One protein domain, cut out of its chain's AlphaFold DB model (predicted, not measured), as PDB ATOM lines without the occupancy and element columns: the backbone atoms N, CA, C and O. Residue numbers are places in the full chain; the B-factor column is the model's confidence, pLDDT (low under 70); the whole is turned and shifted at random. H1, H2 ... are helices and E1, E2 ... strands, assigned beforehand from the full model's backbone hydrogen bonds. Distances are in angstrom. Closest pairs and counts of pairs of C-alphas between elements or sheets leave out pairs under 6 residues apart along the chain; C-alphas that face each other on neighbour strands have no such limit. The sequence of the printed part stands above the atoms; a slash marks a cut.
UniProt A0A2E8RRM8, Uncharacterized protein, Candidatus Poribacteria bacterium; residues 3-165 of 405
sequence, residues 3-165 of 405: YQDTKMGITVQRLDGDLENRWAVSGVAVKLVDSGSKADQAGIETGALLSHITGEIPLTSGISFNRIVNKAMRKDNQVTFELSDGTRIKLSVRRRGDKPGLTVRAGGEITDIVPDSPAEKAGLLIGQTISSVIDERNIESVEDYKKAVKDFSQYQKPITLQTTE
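What this domain is: This is residues 3 to 165 of the 405 residues of an uncharacterized protein of Candidatus Poribacteria bacterium (UniProt A0A2E8RRM8). The domain has two lobes joined by a long ribbon of two antiparallel strands, E4 and E9, which runs through the middle. In one lobe the strands E1, E2, E3 and E10 continue the sheet, which curls round H4; the other lobe holds the hairpin E5 and E6 with H2 over one face, and at its far end the small hairpin E7 and E8 with H3. The printed part has 163 residues, with four named helices and ten named strands in the order E1 E2 E3 H1 E4 H2 E5 E6 E7 E8 H3 E9 H4 E10, and is of mixed class, helices and strands. Eight strands form a branched sheet whose neighbours are antiparallel, and E7 and E8 form an antiparallel sheet of two. The whole is compact, with a radius of gyration of the C-alphas of 17.4 A and spans of 49 by 33 by 22 A.

Where its parts are: E1, residues 3 to 5, begins at C-alpha 3 (-35.153, 42.867, 30.986). E2 is residues 10 to 14, E3 residues 28 to 33, and H1 residues 38 to 41. E4, residues 49 to 58, is 27.6 A long and ends at C-alpha 58 (-43.129, 19.316, 18.900). H2 is residues 65 to 72, 10.7 A long; E5 is residues 78 to 83, 16.4 A; E6 is residues 88 to 92. E7 is residues 102 to 104, E8 residues 110 to 113, and H3 residues 118 to 121. E9, residues 130 to 138, is 23.8 A long, H4, residues 142 to 153, 16.3 A, and E10, residues 159 to 164, 16.6 A, ending at C-alpha 164 (-21.794, 29.105, 32.452).

How they stand to each other: In the strongly twisted branched sheet, E1, E2 and E3 form a meander, each strand the antiparallel neighbour of the one before, with N 5 and O 10 at 2.8 A and N 13 and O 29 at 2.8 A. E3 and E9 lie on one side of E4, E10 on the other side, with N 28 and O 50 at 3.0 A, N 57 and O 133 at 2.8 A and N 54 and O 160 at 2.9 A. E5 is the antiparallel neighbour of E9 on one side, with N 134 and O 80 at 2.8 A, and of the edge strand E6 on the other side, with N 91 and O 79 at 2.8 A. H2 and H4 are on the same face; H2 runs along the strands at a height over the sheet of 8.6 A, and the closest C-alphas of H4 and E4, Phe 152 and Gly 55, are 5.5 A apart. H1 and H3 only graze the sheet. In the hairpin E7 and E8, N 103 and O 112 are 2.9 A apart. In H2 and H4 every O i to N i+4 pair is within hydrogen-bond range; H1 and H3 are too short for such a pair.

The domain as a whole: The C-alphas farthest apart, Asp 18 and Gly 127, are 52.1 A apart. The printed part has no cut. The link from E2 to E3, residues 15 to 27, is long. Mean pLDDT of the printed part is 88.0, with residues 16 to 25 and residue 75 under 70.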
ATOM      1  N   TYR A   3     -33.878  43.416  31.429       94.25
ATOM      2  CA  TYR A   3     -35.153  42.867  30.986       94.25
ATOM      3  C   TYR A   3     -35.729  41.943  32.054       94.25
ATOM      4  O   TYR A   3     -35.098  40.962  32.444       94.25
ATOM      5  N   GLN A   4     -36.946  42.254  32.489       95.75
ATOM      6  CA  GLN A   4     -37.718  41.418  33.397       95.75
ATOM      7  C   GLN A   4     -38.580  40.441  32.590       95.75
ATOM      8  O   GLN A   4     -39.481  40.843  31.849       95.75
ATOM      9  N   ASP A   5     -38.305  39.151  32.742       93.44
ATOM     10  CA  ASP A   5     -39.078  38.057  32.176       93.44
ATOM     11  C   ASP A   5     -40.043  37.497  33.222       93.44
ATOM     12  O   ASP A   5     -39.690  36.650  34.042       93.44
ATOM     13  N   THR A   6     -41.297  37.937  33.168       92.38
ATOM     14  CA  THR A   6     -42.346  37.472  34.085       92.38
ATOM     15  C   THR A   6     -42.791  36.030  33.830       92.38
ATOM     16  O   THR A   6     -43.448  35.438  34.681       92.38
ATOM     17  N   LYS A   7     -42.462  35.432  32.673       89.81
ATOM     18  CA  LYS A   7     -42.833  34.040  32.364       89.81
ATOM     19  C   LYS A   7     -41.899  33.048  33.036       89.81
ATOM     20  O   LYS A   7     -42.348  31.973  33.435       89.81
ATOM     21  N   MET A   8     -40.615  33.392  33.088       91.50
ATOM     22  CA  MET A   8     -39.593  32.611  33.781       91.50
ATOM     23  C   MET A   8     -39.413  33.060  35.238       91.50
ATOM     24  O   MET A   8     -38.971  32.249  36.046       91.50
ATOM     25  N   GLY A   9     -39.810  34.296  35.568       93.56
ATOM     26  CA  GLY A   9     -39.616  34.940  36.871       93.56
ATOM     27  C   GLY A   9     -38.162  35.327  37.113       93.56
ATOM     28  O   GLY A   9     -37.616  35.049  38.175       93.56
ATOM     29  N   ILE A  10     -37.507  35.901  36.097       95.06
ATOM     30  CA  ILE A  10     -36.114  36.360  36.194       95.06
ATOM     31  C   ILE A  10     -35.935  37.750  35.616       95.06
ATOM     32  O   ILE A  10     -36.594  38.124  34.650       95.06
ATOM     33  N   THR A  11     -34.974  38.490  36.153       95.44
ATOM     34  CA  THR A  11     -34.448  39.698  35.518       95.44
ATOM     35  C   THR A  11     -33.067  39.399  34.968       95.44
ATOM     36  O   THR A  11     -32.176  39.004  35.717       95.44
ATOM     37  N   VAL A  12     -32.880  39.603  33.666       93.38
ATOM     38  CA  VAL A  12     -31.587  39.439  32.993       93.38
ATOM     39  C   VAL A  12     -31.024  40.783  32.566       93.38
ATOM     40  O   VAL A  12     -31.758  41.720  32.243       93.38
ATOM     41  N   GLN A  13     -29.705  40.874  32.532       90.62
ATOM     42  CA  GLN A  13     -28.977  42.065  32.136       90.62
ATOM     43  C   GLN A  13     -27.877  41.697  31.145       90.62
ATOM     44  O   GLN A  13     -27.236  40.652  31.251       90.62
ATOM     45  N   ARG A  14     -27.645  42.582  30.174       85.62
ATOM     46  CA  ARG A  14     -26.463  42.506  29.309       85.62
ATOM     47  C   ARG A  14     -25.191  42.525  30.171       85.62
ATOM     48  O   ARG A  14     -25.116  43.331  31.098       85.62
ATOM     49  N   LEU A  15     -24.218  41.673  29.849       73.69
ATOM     50  CA  LEU A  15     -22.879  41.774  30.430       73.69
ATOM     51  C   LEU A  15     -22.289  43.164  30.163       73.69
ATOM     52  O   LEU A  15     -22.596  43.797  29.153       73.69
ATOM     53  N   ASP A  16     -21.471  43.657  31.090       67.62
ATOM     54  CA  ASP A  16     -20.739  44.899  30.851       67.62
ATOM     55  C   ASP A  16     -19.862  44.745  29.598       67.62
ATOM     56  O   ASP A  16     -19.299  43.672  29.367       67.62
ATOM     57  N   GLY A  17     -19.740  45.801  28.792       63.66
ATOM     58  CA  GLY A  17     -18.921  45.786  27.578       63.66
ATOM     59  C   GLY A  17     -17.456  45.460  27.874       63.66
ATOM     60  O   GLY A  17     -16.792  44.828  27.058       63.66
ATOM     61  N   ASP A  18     -16.987  45.795  29.080       59.81
ATOM     62  CA  ASP A  18     -15.650  45.444  29.564       59.81
ATOM     63  C   ASP A  18     -15.474  43.946  29.852       59.81
ATOM     64  O   ASP A  18     -14.342  43.479  29.964       59.81
ATOM     65  N   LEU A  19     -16.563  43.189  29.998       60.81
ATOM     66  CA  LEU A  19     -16.566  41.733  30.170       60.81
ATOM     67  C   LEU A  19     -16.907  41.002  28.867       60.81
ATOM     68  O   LEU A  19     -16.513  39.848  28.695       60.81
ATOM     69  N   GLU A  20     -17.601  41.662  27.939       59.16
ATOM     70  CA  GLU A  20     -17.909  41.109  26.623       59.16
ATOM     71  C   GLU A  20     -16.623  40.781  25.850       59.16
ATOM     72  O   GLU A  20     -15.716  41.598  25.709       59.16
ATOM     73  N   ASN A  21     -16.534  39.551  25.335       57.28
ATOM     74  CA  ASN A  21     -15.378  39.001  24.609       57.28
ATOM     75  C   ASN A  21     -14.094  38.799  25.431       57.28
ATOM     76  O   ASN A  21     -13.139  38.203  24.921       57.28
ATOM     77  N   ARG A  22     -14.053  39.195  26.709       57.44
ATOM     78  CA  ARG A  22     -12.986  38.745  27.607       57.44
ATOM     79  C   ARG A  22     -13.288  37.324  28.065       57.44
ATOM     80  O   ARG A  22     -14.410  36.993  28.434       57.44
ATOM     81  N   TRP A  23     -12.271  36.466  28.015       55.69
ATOM     82  CA  TRP A  23     -12.364  35.060  28.432       55.69
ATOM     83  C   TRP A  23     -13.416  34.223  27.674       55.69
ATOM     84  O   TRP A  23     -13.879  33.218  28.202       55.69
ATOM     85  N   ALA A  24     -13.771  34.615  26.439       58.38
ATOM     86  CA  ALA A  24     -14.774  33.942  25.596       58.38
ATOM     87  C   ALA A  24     -16.164  33.802  26.253       58.38
ATOM     88  O   ALA A  24     -16.926  32.886  25.943       58.38
ATOM     89  N   VAL A  25     -16.493  34.714  27.165       67.06
ATOM     90  CA  VAL A  25     -17.752  34.705  27.903       67.06
ATOM     91  C   VAL A  25     -18.833  35.403  27.071       67.06
ATOM     92  O   VAL A  25     -18.775  36.614  26.864       67.06
ATOM     93  N   SER A  26     -19.822  34.644  26.597       76.25
ATOM     94  CA  SER A  26     -21.045  35.161  25.971       76.25
ATOM     95  C   SER A  26     -22.272  34.733  26.774       76.25
ATOM     96  O   SER A  26     -22.357  33.600  27.258       76.25
ATOM     97  N   GLY A  27     -23.204  35.663  26.977       86.62
ATOM     98  CA  GLY A  27     -24.398  35.407  27.770       86.62
ATOM     99  C   GLY A  27     -25.068  36.666  28.302       86.62
ATOM    100  O   GLY A  27     -24.634  37.791  28.054       86.62
ATOM    101  N   VAL A  28     -26.120  36.456  29.090       90.19
ATOM    102  CA  VAL A  28     -26.776  37.502  29.887       90.19
ATOM    103  C   VAL A  28     -26.703  37.150  31.366       90.19
ATOM    104  O   VAL A  28     -26.920  36.002  31.753       90.19
ATOM    105  N   ALA A  29     -26.373  38.134  32.196       89.31
ATOM    106  CA  ALA A  29     -26.264  37.953  33.635       89.31
ATOM    107  C   ALA A  29     -27.656  37.924  34.271       89.31
ATOM    108  O   ALA A  29     -28.513  38.748  33.946       89.31
ATOM    109  N   VAL A  30     -27.882  36.998  35.197       90.50
ATOM    110  CA  VAL A  30     -29.096  36.948  36.013       90.50
ATOM    111  C   VAL A  30     -28.952  37.962  37.140       90.50
ATOM    112  O   VAL A  30     -28.105  37.812  38.015       90.50
ATOM    113  N   LYS A  31     -29.774  39.008  37.124       90.00
ATOM    114  CA  LYS A  31     -29.765  40.060  38.145       90.00
ATOM    115  C   LYS A  31     -30.663  39.718  39.330       90.00
ATOM    116  O   LYS A  31     -30.327  40.052  40.458       90.00
ATOM    117  N   LEU A  32     -31.813  39.102  39.061       91.19
ATOM    118  CA  LEU A  32     -32.799  38.717  40.070       91.19
ATOM    119  C   LEU A  32     -33.526  37.451  39.629       91.19
ATOM    120  O   LEU A  32     -33.771  37.260  38.434       91.19
ATOM    121  N   VAL A  33     -33.918  36.641  40.608       93.06
ATOM    122  CA  VAL A  33     -34.788  35.476  40.437       93.06
ATOM    123  C   VAL A  33     -35.933  35.601  41.434       93.06
ATOM    124  O   VAL A  33     -35.702  35.759  42.633       93.06
ATOM    125  N   ASP A  34     -37.164  35.577  40.933       94.50
ATOM    126  CA  ASP A  34     -38.363  35.682  41.756       94.50
ATOM    127  C   ASP A  34     -38.583  34.354  42.495       94.50
ATOM    128  O   ASP A  34     -38.578  33.284  41.878       94.50
ATOM    129  N   SER A  35     -38.801  34.406  43.810       93.69
ATOM    130  CA  SER A  35     -39.009  33.197  44.616       93.69
ATOM    131  C   SER A  35     -40.259  32.425  44.171       93.69
ATOM    132  O   SER A  35     -41.313  33.009  43.909       93.69
ATOM    133  N   GLY A  36     -40.139  31.101  44.067       90.94
ATOM    134  CA  GLY A  36     -41.184  30.191  43.597       90.94
ATOM    135  C   GLY A  36     -41.395  30.191  42.079       90.94
ATOM    136  O   GLY A  36     -42.267  29.464  41.593       90.94
ATOM    137  N   SER A  37     -40.625  30.978  41.322       93.69
ATOM    138  CA  SER A  37     -40.710  31.041  39.861       93.69
ATOM    139  C   SER A  37     -40.184  29.781  39.166       93.69
ATOM    140  O   SER A  37     -39.587  28.897  39.779       93.69
ATOM    141  N   LYS A  38     -40.372  29.699  37.841       90.88
ATOM    142  CA  LYS A  38     -39.832  28.590  37.037       90.88
ATOM    143  C   LYS A  38     -38.308  28.550  37.059       90.88
ATOM    144  O   LYS A  38     -37.737  27.470  36.990       90.88
ATOM    145  N   ALA A  39     -37.662  29.709  37.114       90.38
ATOM    146  CA  ALA A  39     -36.214  29.786  37.202       90.38
ATOM    147  C   ALA A  39     -35.682  29.399  38.582       90.38
ATOM    148  O   ALA A  39     -34.688  28.684  38.646       90.38
ATOM    149  N   ASP A  40     -36.375  29.796  39.653       89.56
ATOM    150  CA  ASP A  40     -36.056  29.367  41.023       89.56
ATOM    151  C   ASP A  40     -36.160  27.839  41.148       89.56
ATOM    152  O   ASP A  40     -35.220  27.158  41.548       89.56
ATOM    153  N   GLN A  41     -37.255  27.259  40.644       89.19
ATOM    154  CA  GLN A  41     -37.448  25.804  40.588       89.19
ATOM    155  C   GLN A  41     -36.409  25.077  39.718       89.19
ATOM    156  O   GLN A  41     -36.172  23.887  39.913       89.19
ATOM    157  N   ALA A  42     -35.801  25.775  38.754       85.31
ATOM    158  CA  ALA A  42     -34.726  25.254  37.913       85.31
ATOM    159  C   ALA A  42     -33.328  25.431  38.537       85.31
ATOM    160  O   ALA A  42     -32.344  25.046  37.908       85.31
ATOM    161  N   GLY A  43     -33.228  26.001  39.746       86.75
ATOM    162  CA  GLY A  43     -31.964  26.228  40.449       86.75
ATOM    163  C   GLY A  43     -31.113  27.346  39.847       86.75
ATOM    164  O   GLY A  43     -29.896  27.340  40.000       86.75
ATOM    165  N   ILE A  44     -31.722  28.285  39.116       88.75
ATOM    166  CA  ILE A  44     -30.996  29.431  38.566       88.75
ATOM    167  C   ILE A  44     -30.745  30.428  39.690       88.75
ATOM    168  O   ILE A  44     -31.677  30.888  40.343       88.75
ATOM    169  N   GLU A  45     -29.484  30.806  39.870       86.06
ATOM    170  CA  GLU A  45     -29.073  31.731  40.919       86.06
ATOM    171  C   GLU A  45     -28.841  33.149  40.387       86.06
ATOM    172  O   GLU A  45     -28.478  33.374  39.228       86.06
ATOM    173  N   THR A  46     -29.008  34.133  41.270       85.19
ATOM    174  CA  THR A  46     -28.579  35.507  40.990       85.19
ATOM    175  C   THR A  46     -27.062  35.541  40.791       85.19
ATOM    176  O   THR A  46     -26.310  34.939  41.550       85.19
ATOM    177  N   GLY A  47     -26.601  36.244  39.757       78.75
ATOM    178  CA  GLY A  47     -25.200  36.287  39.340       78.75
ATOM    179  C   GLY A  47     -24.793  35.176  38.366       78.75
ATOM    180  O   GLY A  47     -23.680  35.226  37.840       78.75
ATOM    181  N   ALA A  48     -25.669  34.206  38.074       86.00
ATOM    182  CA  ALA A  48     -25.422  33.224  37.026       86.00
ATOM    183  C   ALA A  48     -25.335  33.892  35.646       86.00
ATOM    184  O   ALA A  48     -26.009  34.887  35.370       86.00
ATOM    185  N   LEU A  49     -24.535  33.310  34.754       88.75
ATOM    186  CA  LEU A  49     -24.494  33.720  33.358       88.75
ATOM    187  C   LEU A  49     -25.278  32.738  32.494       88.75
ATOM    188  O   LEU A  49     -24.841  31.604  32.322       88.75
ATOM    189  N   LEU A  50     -26.385  33.180  31.900       90.75
ATOM    190  CA  LEU A  50     -27.134  32.370  30.940       90.75
ATOM    191  C   LEU A  50     -26.433  32.407  29.582       90.75
ATOM    192  O   LEU A  50     -26.379  33.467  28.957       90.75
ATOM    193  N   SER A  51     -25.932  31.264  29.121       90.12
ATOM    194  CA  SER A  51     -25.203  31.158  27.850       90.12
ATOM    195  C   SER A  51     -26.021  30.495  26.748       90.12
ATOM    196  O   SER A  51     -25.910  30.885  25.588       90.12
ATOM    197  N   HIS A  52     -26.881  29.534  27.096       90.94
ATOM    198  CA  HIS A  52     -27.718  28.825  26.129       90.94
ATOM    199  C   HIS A  52     -29.149  28.672  26.633       90.94
ATOM    200  O   HIS A  52     -29.423  28.583  27.833       90.94
ATOM    201  N   ILE A  53     -30.072  28.618  25.680       91.94
ATOM    202  CA  ILE A  53     -31.479  28.314  25.907       91.94
ATOM    203  C   ILE A  53     -31.910  27.208  24.964       91.94
ATOM    204  O   ILE A  53     -31.706  27.279  23.751       91.94
ATOM    205  N   THR A  54     -32.544  26.195  25.535       91.62
ATOM    206  CA  THR A  54     -33.038  25.035  24.809       91.62
ATOM    207  C   THR A  54     -34.552  24.987  24.906       91.62
ATOM    208  O   THR A  54     -35.124  25.111  25.991       91.62
ATOM    209  N   GLY A  55     -35.208  24.795  23.766       92.00
ATOM    210  CA  GLY A  55     -36.643  24.556  23.697       92.00
ATOM    211  C   GLY A  55     -36.964  23.310  22.889       92.00
ATOM    212  O   GLY A  55     -36.320  23.012  21.883       92.00
ATOM    213  N   GLU A  56     -37.997  22.595  23.321       92.81
ATOM    214  CA  GLU A  56     -38.547  21.459  22.590       92.81
ATOM    215  C   GLU A  56     -39.646  21.946  21.631       92.81
ATOM    216  O   GLU A  56     -40.635  22.552  22.050       92.81
ATOM    217  N   ILE A  57     -39.469  21.690  20.332       91.88
ATOM    218  CA  ILE A  57     -40.440  22.035  19.293       91.88
ATOM    219  C   ILE A  57     -41.148  20.752  18.840       91.88
ATOM    220  O   ILE A  57     -40.563  19.975  18.079       91.88
ATOM    221  N   PRO A  58     -42.403  20.522  19.261       91.50
ATOM    222  CA  PRO A  58     -43.129  19.316  18.900       91.50
ATOM    223  C   PRO A  58     -43.519  19.340  17.421       91.50
ATOM    224  O   PRO A  58     -43.904  20.382  16.876       91.50
ATOM    225  N   LEU A  59     -43.482  18.180  16.758       89.00
ATOM    226  CA  LEU A  59     -43.899  18.077  15.353       89.00
ATOM    227  C   LEU A  59     -45.415  18.272  15.159       89.00
ATOM    228  O   LEU A  59     -45.872  18.520  14.045       89.00
ATOM    229  N   THR A  60     -46.189  18.264  16.247       83.94
ATOM    230  CA  THR A  60     -47.616  18.630  16.276       83.94
ATOM    231  C   THR A  60     -47.866  20.143  16.235       83.94
ATOM    232  O   THR A  60     -49.013  20.568  16.140       83.94
ATOM    233  N   SER A  61     -46.821  20.978  16.247       77.56
ATOM    234  CA  SER A  61     -46.925  22.450  16.252       77.56
ATOM    235  C   SER A  61     -47.478  23.079  14.959       77.56
ATOM    236  O   SER A  61     -47.573  24.302  14.861       77.56
ATOM    237  N   GLY A  62     -47.799  22.279  13.935       77.19
ATOM    238  CA  GLY A  62     -48.251  22.761  12.620       77.19
ATOM    239  C   GLY A  62     -47.142  23.400  11.770       77.19
ATOM    240  O   GLY A  62     -47.380  23.859  10.654       77.19
ATOM    241  N   ILE A  63     -45.908  23.427  12.276       83.06
ATOM    242  CA  ILE A  63     -44.713  23.873  11.563       83.06
ATOM    243  C   ILE A  63     -44.147  22.672  10.797       83.06
ATOM    244  O   ILE A  63     -43.957  21.605  11.370       83.06
ATOM    245  N   SER A  64     -43.848  22.834   9.504       87.62
ATOM    246  CA  SER A  64     -43.264  21.735   8.725       87.62
ATOM    247  C   SER A  64     -41.921  21.283   9.308       87.62
ATOM    248  O   SER A  64     -41.089  22.117   9.678       87.62
ATOM    249  N   PHE A  65     -41.689  19.966   9.329       89.31
ATOM    250  CA  PHE A  65     -40.459  19.341   9.832       89.31
ATOM    251  C   PHE A  65     -39.198  20.027   9.288       89.31
ATOM    252  O   PHE A  65     -38.370  20.516  10.053       89.31
ATOM    253  N   ASN A  66     -39.121  20.197   7.963       88.00
ATOM    254  CA  ASN A  66     -37.994  20.862   7.304       88.00
ATOM    255  C   ASN A  66     -37.758  22.290   7.821       88.00
ATOM    256  O   ASN A  66     -36.615  22.717   7.946       88.00
ATOM    257  N   ARG A  67     -38.819  23.044   8.144       87.94
ATOM    258  CA  ARG A  67     -38.685  24.404   8.682       87.94
ATOM    259  C   ARG A  67     -38.162  24.394  10.118       87.94
ATOM    260  O   ARG A  67     -37.353  25.258  10.445       87.94
ATOM    261  N   ILE A  68     -38.604  23.444  10.945       88.38
ATOM    262  CA  ILE A  68     -38.117  23.282  12.324       88.38
ATOM    263  C   ILE A  68     -36.628  22.925  12.307       88.38
ATOM    264  O   ILE A  68     -35.821  23.631  12.906       88.38
ATOM    265  N   VAL A  69     -36.255  21.900  11.540       89.19
ATOM    266  CA  VAL A  69     -34.868  21.427  11.421       89.19
ATOM    267  C   VAL A  69     -33.947  22.519  10.885       89.19
ATOM    268  O   VAL A  69     -32.916  22.807  11.485       89.19
ATOM    269  N   ASN A  70     -34.357  23.214   9.819       87.06
ATOM    270  CA  ASN A  70     -33.583  24.329   9.272       87.06
ATOM    271  C   ASN A  70     -33.433  25.494  10.258       87.06
ATOM    272  O   ASN A  70     -32.510  26.292  10.104       87.06
ATOM    273  N   LYS A  71     -34.353  25.656  11.220       85.44
ATOM    274  CA  LYS A  71     -34.250  26.679  12.268       85.44
ATOM    275  C   LYS A  71     -33.263  26.252  13.357       85.44
ATOM    276  O   LYS A  71     -32.426  27.075  13.715       85.44
ATOM    277  N   ALA A  72     -33.336  25.000  13.806       85.56
ATOM    278  CA  ALA A  72     -32.449  24.444  14.828       85.56
ATOM    279  C   ALA A  72     -30.985  24.364  14.348       85.56
ATOM    280  O   ALA A  72     -30.075  24.767  15.057       85.56
ATOM    281  N   MET A  73     -30.743  23.981  13.089       84.44
ATOM    282  CA  MET A  73     -29.384  23.853  12.532       84.44
ATOM    283  C   MET A  73     -28.664  25.183  12.230       84.44
ATOM    284  O   MET A  73     -27.562  25.172  11.681       84.44
ATOM    285  N   ARG A  74     -29.269  26.351  12.501       72.38
ATOM    286  CA  ARG A  74     -28.798  27.646  11.961       72.38
ATOM    287  C   ARG A  74     -27.386  28.050  12.377       72.38
ATOM    288  O   ARG A  74     -26.761  28.749  11.575       72.38
ATOM    289  N   LYS A  75     -26.952  27.698  13.592       67.50
ATOM    290  CA  LYS A  75     -25.658  28.109  14.160       67.50
ATOM    291  C   LYS A  75     -24.622  26.977  14.125       67.50
ATOM    292  O   LYS A  75     -23.547  27.197  13.578       67.50
ATOM    293  N   ASP A  76     -24.981  25.764  14.554       70.06
ATOM    294  CA  ASP A  76     -23.970  24.734  14.872       70.06
ATOM    295  C   ASP A  76     -23.921  23.548  13.898       70.06
ATOM    296  O   ASP A  76     -23.256  22.549  14.167       70.06
ATOM    297  N   ASN A  77     -24.626  23.630  12.758       85.38
ATOM    298  CA  ASN A  77     -24.787  22.523  11.796       85.38
ATOM    299  C   ASN A  77     -25.245  21.216  12.471       85.38
ATOM    300  O   ASN A  77     -24.927  20.118  12.017       85.38
ATOM    301  N   GLN A  78     -25.972  21.334  13.579       88.38
ATOM    302  CA  GLN A  78     -26.388  20.226  14.424       88.38
ATOM    303  C   GLN A  78     -27.874  20.338  14.738       88.38
ATOM    304  O   GLN A  78     -28.435  21.430  14.792       88.38
ATOM    305  N   VAL A  79     -28.517  19.194  14.926       91.19
ATOM    306  CA  VAL A  79     -29.890  19.097  15.416       91.19
ATOM    307  C   VAL A  79     -29.991  17.902  16.346       91.19
ATOM    308  O   VAL A  79     -29.337  16.885  16.119       91.19
ATOM    309  N   THR A  80     -30.824  18.005  17.371       94.06
ATOM    310  CA  THR A  80     -31.152  16.864  18.223       94.06
ATOM    311  C   THR A  80     -32.626  16.532  18.051       94.06
ATOM    312  O   THR A  80     -33.488  17.406  18.154       94.06
ATOM    313  N   PHE A  81     -32.913  15.270  17.758       95.19
ATOM    314  CA  PHE A  81     -34.265  14.733  17.671       95.19
ATOM    315  C   PHE A  81     -34.610  14.004  18.958       95.19
ATOM    316  O   PHE A  81     -33.778  13.272  19.485       95.19
ATOM    317  N   GLU A  82     -35.836  14.180  19.432       95.06
ATOM    318  CA  GLU A  82     -36.426  13.318  20.449       95.06
ATOM    319  C   GLU A  82     -37.399  12.363  19.755       95.06
ATOM    320  O   GLU A  82     -38.248  12.789  18.966       95.06
ATOM    321  N   LEU A  83     -37.226  11.067  19.992       95.56
ATOM    322  CA  LEU A  83     -38.115  10.024  19.501       95.56
ATOM    323  C   LEU A  83     -39.297   9.832  20.459       95.56
ATOM    324  O   LEU A  83     -39.267  10.244  21.618       95.56
ATOM    325  N   SER A  84     -40.356   9.179  19.987       93.69
ATOM    326  CA  SER A  84     -41.549   8.884  20.793       93.69
ATOM    327  C   SER A  84     -41.280   7.980  22.003       93.69
ATOM    328  O   SER A  84     -42.077   7.975  22.936       93.69
ATOM    329  N   ASP A  85     -40.184   7.220  21.989       92.31
ATOM    330  CA  ASP A  85     -39.729   6.388  23.110       92.31
ATOM    331  C   ASP A  85     -38.848   7.154  24.121       92.31
ATOM    332  O   ASP A  85     -38.380   6.572  25.097       92.31
ATOM    333  N   GLY A  86     -38.634   8.460  23.907       91.06
ATOM    334  CA  GLY A  86     -37.799   9.325  24.742       91.06
ATOM    335  C   GLY A  86     -36.315   9.331  24.364       91.06
ATOM    336  O   GLY A  86     -35.542  10.101  24.939       91.06
ATOM    337  N   THR A  87     -35.892   8.521  23.388       94.69
ATOM    338  CA  THR A  87     -34.502   8.498  22.919       94.69
ATOM    339  C   THR A  87     -34.145   9.820  22.249       94.69
ATOM    340  O   THR A  87     -34.874  10.315  21.388       94.69
ATOM    341  N   ARG A  88     -32.984  10.387  22.604       94.62
ATOM    342  CA  ARG A  88     -32.444  11.594  21.966       94.62
ATOM    343  C   ARG A  88     -31.300  11.250  21.026       94.62
ATOM    344  O   ARG A  88     -30.293  10.694  21.455       94.62
ATOM    345  N   ILE A  89     -31.441  11.626  19.758       94.38
ATOM    346  CA  ILE A  89     -30.441  11.381  18.716       94.38
ATOM    347  C   ILE A  89     -29.922  12.719  18.208       94.38
ATOM    348  O   ILE A  89     -30.666  13.519  17.637       94.38
ATOM    349  N   LYS A  90     -28.627  12.959  18.422       93.12
ATOM    350  CA  LYS A  90     -27.926  14.144  17.931       93.12
ATOM    351  C   LYS A  90     -27.317  13.858  16.564       93.12
ATOM    352  O   LYS A  90     -26.612  12.871  16.380       93.12
ATOM    353  N   LEU A  91     -27.573  14.749  15.618       90.69
ATOM    354  CA  LEU A  91     -27.133  14.651  14.235       90.69
ATOM    355  C   LEU A  91     -26.343  15.901  13.857       90.69
ATOM    356  O   LEU A  91     -26.792  17.021  14.098       90.69
ATOM    357  N   SER A  92     -25.199  15.699  13.201       89.94
ATOM    358  CA  SER A  92     -24.344  16.767  12.672       89.94
ATOM    359  C   SER A  92     -24.272  16.696  11.151       89.94
ATOM    360  O   SER A  92     -24.041  15.627  10.585       89.94
ATOM    361  N   VAL A  93     -24.412  17.835  10.478       89.00
ATOM    362  CA  VAL A  93     -24.184  17.971   9.035       89.00
ATOM    363  C   VAL A  93     -22.844  18.659   8.763       89.00
ATOM    364  O   VAL A  93     -22.306  19.364   9.615       89.00
ATOM    365  N   ARG A  94     -22.258  18.429   7.580       85.56
ATOM    366  CA  ARG A  94     -20.898  18.907   7.269       85.56
ATOM    367  C   ARG A  94     -20.849  20.415   7.058       85.56
ATOM    368  O   ARG A  94     -19.914  21.068   7.517       85.56
ATOM    369  N   ARG A  95     -21.818  20.961   6.325       84.94
ATOM    370  CA  ARG A  95     -21.904  22.385   5.997       84.94
ATOM    371  C   ARG A  95     -23.291  22.922   6.300       84.94
ATOM    372  O   ARG A  95     -24.290  22.207   6.277       84.94
ATOM    373  N   ARG A  96     -23.353  24.229   6.533       80.44
ATOM    374  CA  ARG A  96     -24.614  24.927   6.758       80.44
ATOM    375  C   ARG A  96     -25.521  24.795   5.538       80.44
ATOM    376  O   ARG A  96     -25.130  25.168   4.436       80.44
ATOM    377  N   GLY A  97     -26.741  24.314   5.763       78.25
ATOM    378  CA  GLY A  97     -27.738  24.085   4.715       78.25
ATOM    379  C   GLY A  97     -27.729  22.673   4.124       78.25
ATOM    380  O   GLY A  97     -28.648  22.346   3.371       78.25
ATOM    381  N   ASP A  98     -26.758  21.828   4.487       85.12
ATOM    382  CA  ASP A  98     -26.805  20.403   4.164       85.12
ATOM    383  C   ASP A  98     -28.041  19.765   4.812       85.12
ATOM    384  O   ASP A  98     -28.401  20.058   5.955       85.12
ATOM    385  N   LYS A  99     -28.706  18.874   4.074       87.69
ATOM    386  CA  LYS A  99     -29.880  18.164   4.582       87.69
ATOM    387  C   LYS A  99     -29.440  16.980   5.447       87.69
ATOM    388  O   LYS A  99     -28.497  16.285   5.074       87.69
ATOM    389  N   PRO A 100     -30.168  16.668   6.532       90.38
ATOM    390  CA  PRO A 100     -29.866  15.494   7.346       90.38
ATOM    391  C   PRO A 100     -30.084  14.159   6.617       90.38
ATOM    392  O   PRO A 100     -29.550  13.149   7.054       90.38
ATOM    393  N   GLY A 101     -30.802  14.153   5.485       93.44
ATOM    394  CA  GLY A 101     -30.976  12.966   4.640       93.44
ATOM    395  C   GLY A 101     -32.041  11.995   5.146       93.44
ATOM    396  O   GLY A 101     -31.889  10.794   4.984       93.44
ATOM    397  N   LEU A 102     -33.115  12.518   5.738       95.25
ATOM    398  CA  LEU A 102     -34.318  11.757   6.068       95.25
ATOM    399  C   LEU A 102     -35.572  12.453   5.536       95.25
ATOM    400  O   LEU A 102     -35.606  13.683   5.422       95.25
ATOM    401  N   THR A 103     -36.611  11.664   5.282       93.75
ATOM    402  CA  THR A 103     -37.964  12.144   4.986       93.75
ATOM    403  C   THR A 103     -38.899  11.743   6.114       93.75
ATOM    404  O   THR A 103     -38.885  10.602   6.570       93.75
ATOM    405  N   VAL A 104     -39.725  12.693   6.551       92.75
ATOM    406  CA  VAL A 104     -40.664  12.514   7.658       92.75
ATOM    407  C   VAL A 104     -42.069  12.862   7.185       92.75
ATOM    408  O   VAL A 104     -42.276  13.929   6.598       92.75
ATOM    409  N   ARG A 105     -43.038  11.975   7.437       89.56
ATOM    410  CA  ARG A 105     -44.457  12.229   7.136       89.56
ATOM    411  C   ARG A 105     -45.157  12.986   8.267       89.56
ATOM    412  O   ARG A 105     -44.604  13.194   9.346       89.56
ATOM    413  N   ALA A 106     -46.397  13.411   8.020       82.12
ATOM    414  CA  ALA A 106     -47.235  14.014   9.057       82.12
ATOM    415  C   ALA A 106     -47.336  13.072  10.272       82.12
ATOM    416  O   ALA A 106     -47.584  11.881  10.106       82.12
ATOM    417  N   GLY A 107     -47.114  13.603  11.475       80.62
ATOM    418  CA  GLY A 107     -47.044  12.809  12.709       80.62
ATOM    419  C   GLY A 107     -45.633  12.392  13.137       80.62
ATOM    420  O   GLY A 107     -45.489  11.891  14.243       80.62
ATOM    421  N   GLY A 108     -44.596  12.651  12.327       90.06
ATOM    422  CA  GLY A 108     -43.197  12.519  12.756       90.06
ATOM    423  C   GLY A 108     -42.502  11.209  12.392       90.06
ATOM    424  O   GLY A 108     -41.323  11.043  12.688       90.06
ATOM    425  N   GLU A 109     -43.193  10.296  11.716       94.31
ATOM    426  CA  GLU A 109     -42.621   9.019  11.296       94.31
ATOM    427  C   GLU A 109     -41.638   9.167  10.131       94.31
ATOM    428  O   GLU A 109     -41.940   9.810   9.116       94.31
ATOM    429  N   ILE A 110     -40.474   8.541  10.279       96.06
ATOM    430  CA  ILE A 110     -39.415   8.495   9.276       96.06
ATOM    431  C   ILE A 110     -39.804   7.490   8.193       96.06
ATOM    432  O   ILE A 110     -39.907   6.294   8.453       96.06
ATOM    433  N   THR A 111     -40.006   7.970   6.967       96.62
ATOM    434  CA  THR A 111     -40.443   7.138   5.832       96.62
ATOM    435  C   THR A 111     -39.317   6.771   4.877       96.62
ATOM    436  O   THR A 111     -39.470   5.842   4.095       96.62
ATOM    437  N   ASP A 112     -38.221   7.524   4.899       97.12
ATOM    438  CA  ASP A 112     -37.074   7.319   4.017       97.12
ATOM    439  C   ASP A 112     -35.806   7.865   4.675       97.12
ATOM    440  O   ASP A 112     -35.848   8.905   5.344       97.12
ATOM    441  N   ILE A 113     -34.692   7.162   4.480       96.94
ATOM    442  CA  ILE A 113     -33.358   7.574   4.913       96.94
ATOM    443  C   ILE A 113     -32.418   7.390   3.729       96.94
ATOM    444  O   ILE A 113     -32.309   6.307   3.161       96.94
ATOM    445  N   VAL A 114     -31.721   8.465   3.374       96.56
ATOM    446  CA  VAL A 114     -30.758   8.472   2.278       96.56
ATOM    447  C   VAL A 114     -29.503   7.699   2.718       96.56
ATOM    448  O   VAL A 114     -28.955   8.029   3.775       96.56
ATOM    449  N   PRO A 115     -29.009   6.727   1.932       95.69
ATOM    450  CA  PRO A 115     -27.758   6.032   2.232       95.69
ATOM    451  C   PRO A 115     -26.578   6.998   2.383       95.69
ATOM    452  O   PRO A 115     -26.509   8.028   1.707       95.69
ATOM    453  N   ASP A 116     -25.659   6.680   3.290       92.12
ATOM    454  CA  ASP A 116     -24.494   7.482   3.671       92.12
ATOM    455  C   ASP A 116     -24.807   8.870   4.257       92.12
ATOM    456  O   ASP A 116     -23.895   9.688   4.481       92.12
ATOM    457  N   SER A 117     -26.077   9.154   4.545       94.81
ATOM    458  CA  SER A 117     -26.498  10.435   5.098       94.81
ATOM    459  C   SER A 117     -26.125  10.607   6.573       94.81
ATOM    460  O   SER A 117     -25.867   9.636   7.289       94.81
ATOM    461  N   PRO A 118     -26.126  11.857   7.072       94.50
ATOM    462  CA  PRO A 118     -26.042  12.123   8.503       94.50
ATOM    463  C   PRO A 118     -27.099  11.383   9.333       94.50
ATOM    464  O   PRO A 118     -26.796  10.969  10.447       94.50
ATOM    465  N   ALA A 119     -28.315  11.198   8.805       95.12
ATOM    466  CA  ALA A 119     -29.395  10.498   9.494       95.12
ATOM    467  C   ALA A 119     -29.100   9.008   9.685       95.12
ATOM    468  O   ALA A 119     -29.232   8.510  10.801       95.12
ATOM    469  N   GLU A 120     -28.636   8.326   8.634       95.38
ATOM    470  CA  GLU A 120     -28.233   6.916   8.719       95.38
ATOM    471  C   GLU A 120     -27.063   6.737   9.693       95.38
ATOM    472  O   GLU A 120     -27.101   5.888  10.580       95.38
ATOM    473  N   LYS A 121     -26.047   7.604   9.595       94.94
ATOM    474  CA  LYS A 121     -24.862   7.571  10.469       94.94
ATOM    475  C   LYS A 121     -25.181   7.854  11.934       94.94
ATOM    476  O   LYS A 121     -24.466   7.375  12.809       94.94
ATOM    477  N   ALA A 122     -26.235   8.622  12.199       93.69
ATOM    478  CA  ALA A 122     -26.745   8.867  13.544       93.69
ATOM    479  C   ALA A 122     -27.595   7.699  14.087       93.69
ATOM    480  O   ALA A 122     -28.033   7.758  15.234       93.69
ATOM    481  N   GLY A 123     -27.825   6.648  13.289       94.12
ATOM    482  CA  GLY A 123     -28.564   5.450  13.693       94.12
ATOM    483  C   GLY A 123     -30.084   5.599  13.640       94.12
ATOM    484  O   GLY A 123     -30.786   4.827  14.292       94.12
ATOM    485  N   LEU A 124     -30.605   6.581  12.897       96.00
ATOM    486  CA  LEU A 124     -32.045   6.683  12.664       96.00
ATOM    487  C   LEU A 124     -32.511   5.535  11.766       96.00
ATOM    488  O   LEU A 124     -31.807   5.132  10.840       96.00
ATOM    489  N   LEU A 125     -33.717   5.034  12.026       96.00
ATOM    490  CA  LEU A 125     -34.311   3.915  11.302       96.00
ATOM    491  C   LEU A 125     -35.671   4.301  10.720       96.00
ATOM    492  O   LEU A 125     -36.452   5.034  11.331       96.00
ATOM    493  N   ILE A 126     -35.977   3.763   9.539       96.56
ATOM    494  CA  ILE A 126     -37.306   3.881   8.930       96.56
ATOM    495  C   ILE A 126     -38.348   3.267   9.879       96.56
ATOM    496  O   ILE A 126     -38.126   2.204  10.455       96.56
ATOM    497  N   GLY A 127     -39.479   3.951  10.052       94.25
ATOM    498  CA  GLY A 127     -40.557   3.574  10.970       94.25
ATOM    499  C   GLY A 127     -40.428   4.151  12.384       94.25
ATOM    500  O   GLY A 127     -41.405   4.133  13.132       94.25
ATOM    501  N   GLN A 128     -39.275   4.721  12.764       96.31
ATOM    502  CA  GLN A 128     -39.179   5.489  14.010       96.31
ATOM    503  C   GLN A 128     -40.014   6.768  13.922       96.31
ATOM    504  O   GLN A 128     -40.140   7.370  12.856       96.31
ATOM    505  N   THR A 129     -40.555   7.208  15.057       95.94
ATOM    506  CA  THR A 129     -41.333   8.446  15.145       95.94
ATOM    507  C   THR A 129     -40.567   9.497  15.929       95.94
ATOM    508  O   THR A 129     -40.303   9.327  17.116       95.94
ATOM    509  N   ILE A 130     -40.232  10.600  15.264       95.56
ATOM    510  CA  ILE A 130     -39.693  11.805  15.891       95.56
ATOM    511  C   ILE A 130     -40.869  12.549  16.529       95.56
ATOM    512  O   ILE A 130     -41.793  12.970  15.837       95.56
ATOM    513  N   SER A 131     -40.853  12.715  17.846       93.94
ATOM    514  CA  SER A 131     -41.882  13.461  18.576       93.94
ATOM    515  C   SER A 131     -41.606  14.967  18.517       93.94
ATOM    516  O   SER A 131     -42.516  15.767  18.261       93.94
ATOM    517  N   SER A 132     -40.335  15.344  18.670       94.31
ATOM    518  CA  SER A 132     -39.905  16.734  18.803       94.31
ATOM    519  C   SER A 132     -38.503  16.982  18.248       94.31
ATOM    520  O   SER A 132     -37.661  16.087  18.158       94.31
ATOM    521  N   VAL A 133     -38.232  18.243  17.911       93.25
ATOM    522  CA  VAL A 133     -36.881  18.744  17.631       93.25
ATOM    523  C   VAL A 133     -36.427  19.599  18.806       93.25
ATOM    524  O   VAL A 133     -37.126  20.533  19.202       93.25
ATOM    525  N   ILE A 134     -35.250  19.298  19.338       92.44
ATOM    526  CA  ILE A 134     -34.604  20.089  20.382       92.44
ATOM    527  C   ILE A 134     -33.795  21.200  19.703       92.44
ATOM    528  O   ILE A 134     -32.864  20.932  18.940       92.44
ATOM    529  N   ASP A 135     -34.190  22.448  19.951       90.19
ATOM    530  CA  ASP A 135     -33.577  23.659  19.397       90.19
ATOM    531  C   ASP A 135     -32.792  24.365  20.509       90.19
ATOM    532  O   ASP A 135     -33.376  24.927  21.437       90.19
ATOM    533  N   GLU A 136     -31.467  24.287  20.424       89.31
ATOM    534  CA  GLU A 136     -30.518  24.922  21.335       89.31
ATOM    535  C   GLU A 136     -29.977  26.205  20.701       89.31
ATOM    536  O   GLU A 136     -29.603  26.227  19.528       89.31
ATOM    537  N   ARG A 137     -29.982  27.304  21.460       88.50
ATOM    538  CA  ARG A 137     -29.579  28.620  20.960       88.50
ATOM    539  C   ARG A 137     -28.635  29.311  21.927       88.50
ATOM    540  O   ARG A 137     -28.965  29.467  23.100       88.50
ATOM    541  N   ASN A 138     -27.535  29.825  21.389       87.75
ATOM    542  CA  ASN A 138     -26.618  30.694  22.123       87.75
ATOM    543  C   ASN A 138     -27.305  32.027  22.424       87.75
ATOM    544  O   ASN A 138     -27.931  32.625  21.536       87.75
ATOM    545  N   ILE A 139     -27.145  32.495  23.655       89.25
ATOM    546  CA  ILE A 139     -27.573  33.808  24.113       89.25
ATOM    547  C   ILE A 139     -26.350  34.722  24.082       89.25
ATOM    548  O   ILE A 139     -25.423  34.548  24.861       89.25
ATOM    549  N   GLU A 140     -26.344  35.704  23.185       86.25
ATOM    550  CA  GLU A 140     -25.274  36.712  23.108       86.25
ATOM    551  C   GLU A 140     -25.763  38.082  23.604       86.25
ATOM    552  O   GLU A 140     -24.965  38.955  23.931       86.25
ATOM    553  N   SER A 141     -27.083  38.269  23.693       88.56
ATOM    554  CA  SER A 141     -27.721  39.524  24.083       88.56
ATOM    555  C   SER A 141     -29.050  39.298  24.809       88.56
ATOM    556  O   SER A 141     -29.654  38.220  24.761       88.56
ATOM    557  N   VAL A 142     -29.554  40.352  25.456       90.94
ATOM    558  CA  VAL A 142     -30.896  40.359  26.061       90.94
ATOM    559  C   VAL A 142     -31.976  40.168  24.990       90.94
ATOM    560  O   VAL A 142     -32.988  39.503  25.227       90.94
ATOM    561  N   GLU A 143     -31.753  40.691  23.787       91.19
ATOM    562  CA  GLU A 143     -32.622  40.519  22.629       91.19
ATOM    563  C   GLU A 143     -32.696  39.056  22.177       91.19
ATOM    564  O   GLU A 143     -33.796  38.567  21.889       91.19
ATOM    565  N   ASP A 144     -31.567  38.339  22.158       90.69
ATOM    566  CA  ASP A 144     -31.529  36.908  21.835       90.69
ATOM    567  C   ASP A 144     -32.313  36.091  22.856       90.69
ATOM    568  O   ASP A 144     -33.168  35.285  22.470       90.69
ATOM    569  N   TYR A 145     -32.085  36.354  24.148       93.44
ATOM    570  CA  TYR A 145     -32.828  35.732  25.242       93.44
ATOM    571  C   TYR A 145     -34.337  35.964  25.082       93.44
ATOM    572  O   TYR A 145     -35.118  35.013  24.989       93.44
ATOM    573  N   LYS A 146     -34.756  37.230  24.951       94.38
ATOM    574  CA  LYS A 146     -36.168  37.617  24.816       94.38
ATOM    575  C   LYS A 146     -36.825  36.945  23.615       94.38
ATOM    576  O   LYS A 146     -37.962  36.471  23.701       94.38
ATOM    577  N   LYS A 147     -36.125  36.900  22.480       92.94
ATOM    578  CA  LYS A 147     -36.609  36.254  21.258       92.94
ATOM    579  C   LYS A 147     -36.748  34.746  21.441       92.94
ATOM    580  O   LYS A 147     -37.761  34.187  21.030       92.94
ATOM    581  N   ALA A 148     -35.770  34.096  22.061       92.50
ATOM    582  CA  ALA A 148     -35.802  32.661  22.294       92.50
ATOM    583  C   ALA A 148     -36.913  32.256  23.274       92.50
ATOM    584  O   ALA A 148     -37.709  31.380  22.940       92.50
ATOM    585  N   VAL A 149     -37.062  32.945  24.412       93.62
ATOM    586  CA  VAL A 149     -38.156  32.669  25.359       93.62
ATOM    587  C   VAL A 149     -39.514  32.896  24.703       93.62
ATOM    588  O   VAL A 149     -40.405  32.052  24.829       93.62
ATOM    589  N   LYS A 150     -39.688  33.998  23.958       93.38
ATOM    590  CA  LYS A 150     -40.925  34.260  23.207       93.38
ATOM    591  C   LYS A 150     -41.232  33.129  22.226       93.38
ATOM    592  O   LYS A 150     -42.370  32.665  22.189       93.38
ATOM    593  N   ASP A 151     -40.229  32.692  21.468       90.94
ATOM    594  CA  ASP A 151     -40.355  31.623  20.484       90.94
ATOM    595  C   ASP A 151     -40.699  30.273  21.122       90.94
ATOM    596  O   ASP A 151     -41.491  29.536  20.547       90.94
ATOM    597  N   PHE A 152     -40.114  29.913  22.264       92.19
ATOM    598  CA  PHE A 152     -40.334  28.596  22.874       92.19
ATOM    599  C   PHE A 152     -41.587  28.534  23.748       92.19
ATOM    600  O   PHE A 152     -42.256  27.504  23.789       92.19
ATOM    601  N   SER A 153     -41.985  29.657  24.355       90.38
ATOM    602  CA  SER A 153     -43.181  29.737  25.208       90.38
ATOM    603  C   SER A 153     -44.472  29.302  24.504       90.38
ATOM    604  O   SER A 153     -45.430  28.922  25.171       90.38
ATOM    605  N   GLN A 154     -44.534  29.393  23.173       89.75
ATOM    606  CA  GLN A 154     -45.745  29.068  22.411       89.75
ATOM    607  C   GLN A 154     -46.044  27.562  22.350       89.75
ATOM    608  O   GLN A 154     -47.182  27.187  22.093       89.75
ATOM    609  N   TYR A 155     -45.047  26.702  22.587       88.69
ATOM    610  CA  TYR A 155     -45.192  25.251  22.426       88.69
ATOM    611  C   TYR A 155     -45.638  24.527  23.699       88.69
ATOM    612  O   TYR A 155     -45.823  23.316  23.662       88.69
ATOM    613  N   GLN A 156     -45.803  25.248  24.816       84.75
ATOM    614  CA  GLN A 156     -46.201  24.686  26.118       84.75
ATOM    615  C   GLN A 156     -45.298  23.532  26.602       84.75
ATOM    616  O   GLN A 156     -45.712  22.695  27.399       84.75
ATOM    617  N   LYS A 157     -44.049  23.504  26.128       87.94
ATOM    618  CA  LYS A 157     -42.995  22.588  26.567       87.94
ATOM    619  C   LYS A 157     -42.033  23.291  27.532       87.94
ATOM    620  O   LYS A 157     -41.962  24.525  27.514       87.94
ATOM    621  N   PRO A 158     -41.308  22.540  28.381       85.75
ATOM    622  CA  PRO A 158     -40.272  23.110  29.235       85.75
ATOM    623  C   PRO A 158     -39.212  23.865  28.422       85.75
ATOM    624  O   PRO A 158     -38.844  23.459  27.320       85.75
ATOM    625  N   ILE A 159     -38.727  24.969  28.989       91.31
ATOM    626  CA  ILE A 159     -37.580  25.725  28.483       91.31
ATOM    627  C   ILE A 159     -36.432  25.460  29.446       91.31
ATOM    628  O   ILE A 159     -36.578  25.702  30.644       91.31
ATOM    629  N   THR A 160     -35.301  25.003  28.923       91.00
ATOM    630  CA  THR A 160     -34.092  24.780  29.719       91.00
ATOM    631  C   THR A 160     -33.131  25.940  29.504       91.00
ATOM    632  O   THR A 160     -32.868  26.331  28.367       91.00
ATOM    633  N   LEU A 161     -32.604  26.489  30.596       91.50
ATOM    634  CA  LEU A 161     -31.568  27.518  30.581       91.50
ATOM    635  C   LEU A 161     -30.265  26.888  31.061       91.50
ATOM    636  O   LEU A 161     -30.245  26.239  32.104       91.50
ATOM    637  N   GLN A 162     -29.195  27.061  30.293       88.56
ATOM    638  CA  GLN A 162     -27.866  26.600  30.678       88.56
ATOM    639  C   GLN A 162     -27.047  27.778  31.189       88.56
ATOM    640  O   GLN A 162     -27.004  28.844  30.560       88.56
ATOM    641  N   THR A 163     -26.388  27.569  32.326       86.88
ATOM    642  CA  THR A 163     -25.539  28.565  32.970       86.88
ATOM    643  C   THR A 163     -24.068  28.236  32.768       86.88
ATOM    644  O   THR A 163     -23.658  27.087  32.934       86.88
ATOM    645  N   THR A 164     -23.253  29.242  32.465       81.00
ATOM    646  CA  THR A 164     -21.794  29.105  32.452       81.00
ATOM    647  C   THR A 164     -21.223  29.612  33.769       81.00
ATOM    648  O   THR A 164     -21.485  30.744  34.176       81.00
ATOM    649  N   GLU A 165     -20.405  28.790  34.426       71.31
ATOM    650  CA  GLU A 165     -19.683  29.202  35.627       71.31
ATOM    651  C   GLU A 165     -18.600  30.233  35.298       71.31
ATOM    652  O   GLU A 165     -17.690  29.994  34.503       71.31
TER     653      GLU A 165